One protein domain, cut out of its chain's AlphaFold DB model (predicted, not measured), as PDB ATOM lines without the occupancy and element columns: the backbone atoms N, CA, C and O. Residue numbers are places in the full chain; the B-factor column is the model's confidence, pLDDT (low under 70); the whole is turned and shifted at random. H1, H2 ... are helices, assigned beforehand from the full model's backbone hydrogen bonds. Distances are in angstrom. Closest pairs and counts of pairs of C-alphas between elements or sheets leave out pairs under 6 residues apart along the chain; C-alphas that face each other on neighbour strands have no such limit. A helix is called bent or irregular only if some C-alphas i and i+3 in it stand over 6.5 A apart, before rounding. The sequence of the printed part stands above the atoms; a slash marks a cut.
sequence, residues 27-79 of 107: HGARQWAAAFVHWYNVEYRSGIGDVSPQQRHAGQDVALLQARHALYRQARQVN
ATOM      1  N   HIS A  27     222.467 177.344 329.627       94.69
ATOM      2  CA  HIS A  27     221.743 178.408 328.947       94.69
ATOM      3  C   HIS A  27     221.516 179.598 329.887       94.69
ATOM      4  O   HIS A  27     221.890 180.721 329.545       94.69
ATOM      5  N   GLY A  28     221.028 179.347 331.103       91.25
ATOM      6  CA  GLY A  28     220.867 180.350 332.152       91.25
ATOM      7  C   GLY A  28     222.192 181.004 332.541       91.25
ATOM      8  O   GLY A  28     222.257 182.225 332.689       91.25
ATOM      9  N   ALA A  29     223.280 180.227 332.602       91.81
ATOM     10  CA  ALA A  29     224.620 180.770 332.835       91.81
ATOM     11  C   ALA A  29     225.045 181.767 331.745       91.81
ATOM     12  O   ALA A  29     225.554 182.849 332.045       91.81
ATOM     13  N   ARG A  30     224.812 181.428 330.471       94.25
ATOM     14  CA  ARG A  30     225.153 182.291 329.328       94.25
ATOM     15  C   ARG A  30     224.317 183.566 329.299       94.25
ATOM     16  O   ARG A  30     224.877 184.635 329.071       94.25
ATOM     17  N   GLN A  31     223.012 183.462 329.546       93.31
ATOM     18  CA  GLN A  31     222.123 184.625 329.593       93.31
ATOM     19  C   GLN A  31     222.553 185.610 330.682       93.31
ATOM     20  O   GLN A  31     222.723 186.800 330.415       93.31
ATOM     21  N   TRP A  32     222.800 185.105 331.891       91.44
ATOM     22  CA  TRP A  32     223.260 185.937 332.996       91.44
ATOM     23  C   TRP A  32     224.616 186.581 332.695       91.44
ATOM     24  O   TRP A  32     224.790 187.778 332.913       91.44
ATOM     25  N   ALA A  33     225.569 185.822 332.142       90.19
ATOM     26  CA  ALA A  33     226.887 186.349 331.796       90.19
ATOM     27  C   ALA A  33     226.803 187.465 330.742       90.19
ATOM     28  O   ALA A  33     227.481 188.483 330.878       90.19
ATOM     29  N   ALA A  34     225.951 187.312 329.725       91.56
ATOM     30  CA  ALA A  34     225.732 188.340 328.711       91.56
ATOM     31  C   ALA A  34     225.164 189.632 329.324       91.56
ATOM     32  O   ALA A  34     225.699 190.715 329.079       91.56
ATOM     33  N   ALA A  35     224.144 189.510 330.180       90.81
ATOM     34  CA  ALA A  35     223.571 190.646 330.899       90.81
ATOM     35  C   ALA A  35     224.607 191.326 331.807       90.81
ATOM     36  O   ALA A  35     224.739 192.549 331.809       90.81
ATOM     37  N   PHE A  36     225.406 190.535 332.526       88.56
ATOM     38  CA  PHE A  36     226.464 191.046 333.388       88.56
ATOM     39  C   PHE A  36     227.530 191.821 332.606       88.56
ATOM     40  O   PHE A  36     227.922 192.909 333.027       88.56
ATOM     41  N   VAL A  37     228.010 191.281 331.482       89.88
ATOM     42  CA  VAL A  37     229.030 191.936 330.649       89.88
ATOM     43  C   VAL A  37     228.500 193.246 330.076       89.88
ATOM     44  O   VAL A  37     229.221 194.245 330.092       89.88
ATOM     45  N   HIS A  38     227.248 193.262 329.613       91.12
ATOM     46  CA  HIS A  38     226.605 194.483 329.136       91.12
ATOM     47  C   HIS A  38     226.543 195.536 330.245       91.12
ATOM     48  O   HIS A  38     227.118 196.617 330.103       91.12
ATOM     49  N   TRP A  39     225.945 195.183 331.384       89.31
ATOM     50  CA  TRP A  39     225.829 196.081 332.525       89.31
ATOM     51  C   TRP A  39     227.199 196.600 332.983       89.31
ATOM     52  O   TRP A  39     227.374 197.798 333.192       89.31
ATOM     53  N   TYR A  40     228.197 195.719 333.111       87.19
ATOM     54  CA  TYR A  40     229.526 196.093 333.589       87.19
ATOM     55  C   TYR A  40     230.231 197.074 332.651       87.19
ATOM     56  O   TYR A  40     230.922 197.972 333.120       87.19
ATOM     57  N   ASN A  41     230.080 196.918 331.338       89.25
ATOM     58  CA  ASN A  41     230.768 197.778 330.382       89.25
ATOM     59  C   ASN A  41     230.029 199.098 330.131       89.25
ATOM     60  O   ASN A  41     230.679 200.134 329.973       89.25
ATOM     61  N   VAL A  42     228.696 199.063 330.105       88.06
ATOM     62  CA  VAL A  42     227.855 200.180 329.655       88.06
ATOM     63  C   VAL A  42     227.349 201.009 330.832       88.06
ATOM     64  O   VAL A  42     227.521 202.229 330.860       88.06
ATOM     65  N   GLU A  43     226.723 200.351 331.804       87.44
ATOM     66  CA  GLU A  43     225.959 201.013 332.863       87.44
ATOM     67  C   GLU A  43     226.801 201.274 334.109       87.44
ATOM     68  O   GLU A  43     226.705 202.338 334.724       87.44
ATOM     69  N   TYR A  44     227.644 200.313 334.485       86.56
ATOM     70  CA  TYR A  44     228.495 200.428 335.656       86.56
ATOM     71  C   TYR A  44     229.470 201.592 335.495       86.56
ATOM     72  O   TYR A  44     230.220 201.693 334.521       86.56
ATOM     73  N   ARG A  45     229.490 202.459 336.505       83.94
ATOM     74  CA  ARG A  45     230.437 203.561 336.610       83.94
ATOM     75  C   ARG A  45     231.525 203.197 337.597       83.94
ATOM     76  O   ARG A  45     231.257 202.808 338.735       83.94
ATOM     77  N   SER A  46     232.767 203.323 337.152       78.00
ATOM     78  CA  SER A  46     233.905 203.122 338.033       78.00
ATOM     79  C   SER A  46     233.955 204.217 339.106       78.00
ATOM     80  O   SER A  46     233.572 205.367 338.882       78.00
ATOM     81  N   GLY A  47     234.490 203.877 340.282       76.00
ATOM     82  CA  GLY A  47     234.740 204.859 341.346       76.00
ATOM     83  C   GLY A  47     235.785 205.923 340.972       76.00
ATOM     84  O   GLY A  47     235.935 206.918 341.683       76.00
ATOM     85  N   ILE A  48     236.487 205.732 339.852       73.00
ATOM     86  CA  ILE A  48     237.499 206.636 339.319       73.00
ATOM     87  C   ILE A  48     236.837 207.504 338.252       73.00
ATOM     88  O   ILE A  48     236.580 207.066 337.135       73.00
ATOM     89  N   GLY A  49     236.524 208.747 338.609       79.94
ATOM     90  CA  GLY A  49     236.064 209.727 337.630       79.94
ATOM     91  C   GLY A  49     234.655 209.511 337.069       79.94
ATOM     92  O   GLY A  49     234.269 210.261 336.179       79.94
ATOM     93  N   ASP A  50     233.877 208.550 337.584       85.56
ATOM     94  CA  ASP A  50     232.493 208.269 337.160       85.56
ATOM     95  C   ASP A  50     232.374 207.949 335.653       85.56
ATOM     96  O   ASP A  50     231.505 208.445 334.922       85.56
ATOM     97  N   VAL A  51     233.322 207.151 335.157       88.31
ATOM     98  CA  VAL A  51     233.409 206.716 333.755       88.31
ATOM     99  C   VAL A  51     233.100 205.224 333.665       88.31
ATOM    100  O   VAL A  51     233.532 204.452 334.532       88.31
ATOM    101  N   SER A  52     232.334 204.813 332.648       89.75
ATOM    102  CA  SER A  52     232.092 203.386 332.407       89.75
ATOM    103  C   SER A  52     233.314 202.717 331.769       89.75
ATOM    104  O   SER A  52     234.085 203.384 331.069       89.75
ATOM    105  N   PRO A  53     233.526 201.404 331.969       89.06
ATOM    106  CA  PRO A  53     234.631 200.700 331.326       89.06
ATOM    107  C   PRO A  53     234.641 200.876 329.806       89.06
ATOM    108  O   PRO A  53     235.695 201.146 329.240       89.06
ATOM    109  N   GLN A  54     233.479 200.828 329.145       91.62
ATOM    110  CA  GLN A  54     233.399 201.054 327.701       91.62
ATOM    111  C   GLN A  54     233.863 202.458 327.299       91.62
ATOM    112  O   GLN A  54     234.617 202.590 326.340       91.62
ATOM    113  N   GLN A  55     233.456 203.500 328.028       90.44
ATOM    114  CA  GLN A  55     233.893 204.872 327.744       90.44
ATOM    115  C   GLN A  55     235.408 205.026 327.899       90.44
ATOM    116  O   GLN A  55     236.047 205.678 327.076       90.44
ATOM    117  N   ARG A  56     235.998 204.384 328.913       89.62
ATOM    118  CA  ARG A  56     237.453 204.364 329.093       89.62
ATOM    119  C   ARG A  56     238.153 203.607 327.964       89.62
ATOM    120  O   ARG A  56     239.132 204.103 327.424       89.62
ATOM    121  N   HIS A  57     237.646 202.441 327.567       88.00
ATOM    122  CA  HIS A  57     238.204 201.681 326.443       88.00
ATOM    123  C   HIS A  57     238.093 202.423 325.107       88.00
ATOM    124  O   HIS A  57     238.970 202.288 324.262       88.00
ATOM    125  N   ALA A  58     237.051 203.235 324.937       91.19
ATOM    126  CA  ALA A  58     236.887 204.116 323.787       91.19
ATOM    127  C   ALA A  58     237.732 205.406 323.868       91.19
ATOM    128  O   ALA A  58     237.624 206.245 322.977       91.19
ATOM    129  N   GLY A  59     238.528 205.608 324.929       89.56
ATOM    130  CA  GLY A  59     239.335 206.820 325.137       89.56
ATOM    131  C   GLY A  59     238.517 208.092 325.393       89.56
ATOM    132  O   GLY A  59     239.018 209.203 325.246       89.56
ATOM    133  N   GLN A  60     237.236 207.955 325.747       91.69
ATOM    134  CA  GLN A  60     236.325 209.081 325.989       91.69
ATOM    135  C   GLN A  60     236.463 209.658 327.403       91.69
ATOM    136  O   GLN A  60     235.900 210.710 327.707       91.69
ATOM    137  N   ASP A  61     237.179 208.962 328.283       90.19
ATOM    138  CA  ASP A  61     237.348 209.328 329.683       90.19
ATOM    139  C   ASP A  61     238.004 210.702 329.840       90.19
ATOM    140  O   ASP A  61     237.500 211.519 330.608       90.19
ATOM    141  N   VAL A  62     239.040 211.005 329.057       90.25
ATOM    142  CA  VAL A  62     239.737 212.301 329.107       90.25
ATOM    143  C   VAL A  62     238.787 213.466 328.820       90.25
ATOM    144  O   VAL A  62     238.686 214.396 329.623       90.25
ATOM    145  N   ALA A  63     238.044 213.403 327.713       92.31
ATOM    146  CA  ALA A  63     237.126 214.471 327.319       92.31
ATOM    147  C   ALA A  63     235.983 214.647 328.335       92.31
ATOM    148  O   ALA A  63     235.636 215.772 328.705       92.31
ATOM    149  N   LEU A  64     235.429 213.540 328.843       91.69
ATOM    150  CA  LEU A  64     234.379 213.563 329.866       91.69
ATOM    151  C   LEU A  64     234.864 214.196 331.174       91.69
ATOM    152  O   LEU A  64     234.152 214.995 331.787       91.69
ATOM    153  N   LEU A  65     236.076 213.853 331.605       92.62
ATOM    154  CA  LEU A  65     236.684 214.386 332.818       92.62
ATOM    155  C   LEU A  65     236.990 215.881 332.699       92.62
ATOM    156  O   LEU A  65     236.663 216.647 333.608       92.62
ATOM    157  N   GLN A  66     237.514 216.321 331.556       92.69
ATOM    158  CA  GLN A  66     237.748 217.739 331.276       92.69
ATOM    159  C   GLN A  66     236.445 218.549 331.283       92.69
ATOM    160  O   GLN A  66     236.376 219.598 331.931       92.69
ATOM    161  N   ALA A  67     235.393 218.046 330.629       93.25
ATOM    162  CA  ALA A  67     234.084 218.695 330.612       93.25
ATOM    163  C   ALA A  67     233.496 218.831 332.029       93.25
ATOM    164  O   ALA A  67     233.026 219.903 332.416       93.25
ATOM    165  N   ARG A  68     233.593 217.774 332.847       93.69
ATOM    166  CA  ARG A  68     233.164 217.799 334.255       93.69
ATOM    167  C   ARG A  68     233.972 218.793 335.080       93.69
ATOM    168  O   ARG A  68     233.394 219.547 335.862       93.69
ATOM    169  N   HIS A  69     235.287 218.851 334.887       93.00
ATOM    170  CA  HIS A  69     236.131 219.822 335.575       93.00
ATOM    171  C   HIS A  69     235.714 221.262 335.236       93.00
ATOM    172  O   HIS A  69     235.535 222.083 336.140       93.00
ATOM    173  N   ALA A  70     235.495 221.578 333.958       93.62
ATOM    174  CA  ALA A  70     235.029 222.900 333.540       93.62
ATOM    175  C   ALA A  70     233.686 223.269 334.193       93.62
ATOM    176  O   ALA A  70     233.584 224.329 334.816       93.62
ATOM    177  N   LEU A  71     232.708 222.358 334.151       93.62
ATOM    178  CA  LEU A  71     231.391 222.555 334.756       93.62
ATOM    179  C   LEU A  71     231.482 222.828 336.264       93.62
ATOM    180  O   LEU A  71     230.870 223.768 336.765       93.62
ATOM    181  N   TYR A  72     232.279 222.044 336.997       92.62
ATOM    182  CA  TYR A  72     232.440 222.221 338.443       92.62
ATOM    183  C   TYR A  72     233.156 223.526 338.801       92.62
ATOM    184  O   TYR A  72     232.823 224.141 339.815       92.62
ATOM    185  N   ARG A  73     234.117 223.982 337.984       91.62
ATOM    186  CA  ARG A  73     234.755 225.293 338.187       91.62
ATOM    187  C   ARG A  73     233.758 226.429 337.994       91.62
ATOM    188  O   ARG A  73     233.712 227.319 338.839       91.62
ATOM    189  N   GLN A  74     232.940 226.364 336.948       92.50
ATOM    190  CA  GLN A  74     231.898 227.358 336.699       92.50
ATOM    191  C   GLN A  74     230.857 227.366 337.827       92.50
ATOM    192  O   GLN A  74     230.564 228.420 338.384       92.50
ATOM    193  N   ALA A  75     230.362 226.192 338.232       91.62
ATOM    194  CA  ALA A  75     229.399 226.056 339.326       91.62
ATOM    195  C   ALA A  75     229.935 226.617 340.654       91.62
ATOM    196  O   ALA A  75     229.193 227.236 341.416       91.62
ATOM    197  N   ARG A  76     231.234 226.442 340.922       90.50
ATOM    198  CA  ARG A  76     231.885 227.013 342.105       90.50
ATOM    199  C   ARG A  76     231.984 228.536 342.044       90.50
ATOM    200  O   ARG A  76     231.820 229.177 343.073       90.50
ATOM    201  N   GLN A  77     232.249 229.120 340.877       89.81
ATOM    202  CA  GLN A  77     232.345 230.578 340.728       89.81
ATOM    203  C   GLN A  77     231.007 231.280 340.974       89.81
ATOM    204  O   GLN A  77     230.982 232.362 341.549       89.81
ATOM    205  N   VAL A  78     229.899 230.657 340.565       93.25
ATOM    206  CA  VAL A  78     228.555 231.242 340.696       93.25
ATOM    207  C   VAL A  78     227.880 230.942 342.037       93.25
ATOM    208  O   VAL A  78     226.793 231.454 342.284       93.25
ATOM    209  N   ASN A  79     228.485 230.118 342.902       88.69
ATOM    210  CA  ASN A  79     227.911 229.733 344.192       88.69
ATOM    211  C   ASN A  79     228.759 230.255 345.372       88.69
ATOM    212  O   ASN A  79     229.720 229.592 345.775       88.69
TER     213      ASN A  79
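This is residues 27 to 79 of the 107 residues of the protein "Integrase catalytic subunit" of Pseudoxanthomonas spadix (strain BD-a59) (UniProt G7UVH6). Two long helices, H1 and H3, follow one another along a rod, with the short helix H2 and the looping residues 44 to 52 between their inner ends. The far part of each long helix sticks out free: residues 27 to 35 of H1 on one side, and residues 69 to 79, of which 69 to 77 belong to H3, on the other. The printed part has 53 residues with three named helices, in the order H1, H2, H3, and no named strand; the class is all helix. It is extended, with a radius of gyration of the C-alphas of 15.7 A and spans of 54 by 22 by 12 A.

Find C-alpha 27 at (221.743, 178.408, 328.947); from there H1 runs through residues 27 to 43, 23.3 A from first to last C-alpha. H1 is neither bent nor irregular, but only just: C-alphas 40 and 43 are 6.1 A apart. Go on to C-alpha 53 at (234.631, 200.700, 331.326), where H2, residues 53 to 57, begins. H3, residues 61 to 77, covers 24.5 A and ends at C-alpha 77, (232.345, 230.578, 340.728).

Look at residues 40 to 42, with which alone H1 touches H2; the closest C-alphas, of Asn 41 and Pro 53, are 4.9 A apart. H2 and H3 are close but not clearly touching, with the closest C-alphas, of Gln 55 and Asp 61, 6.0 A apart. H1 and H3 are apart. In H1, H2 and H3 every O i to N i+4 pair is within hydrogen-bond range.

The C-alphas farthest apart, of His 27 and Val 78, are 54.6 A apart. Without the stretches that stand free, the body has 33 residues and spans 29 by 17 by 10 A. The printed part has no cut; the link from H1 to H2 is short and that from H2 to H3 is tight. The mean pLDDT of the printed part is 89.6, and no printed residue is under 70.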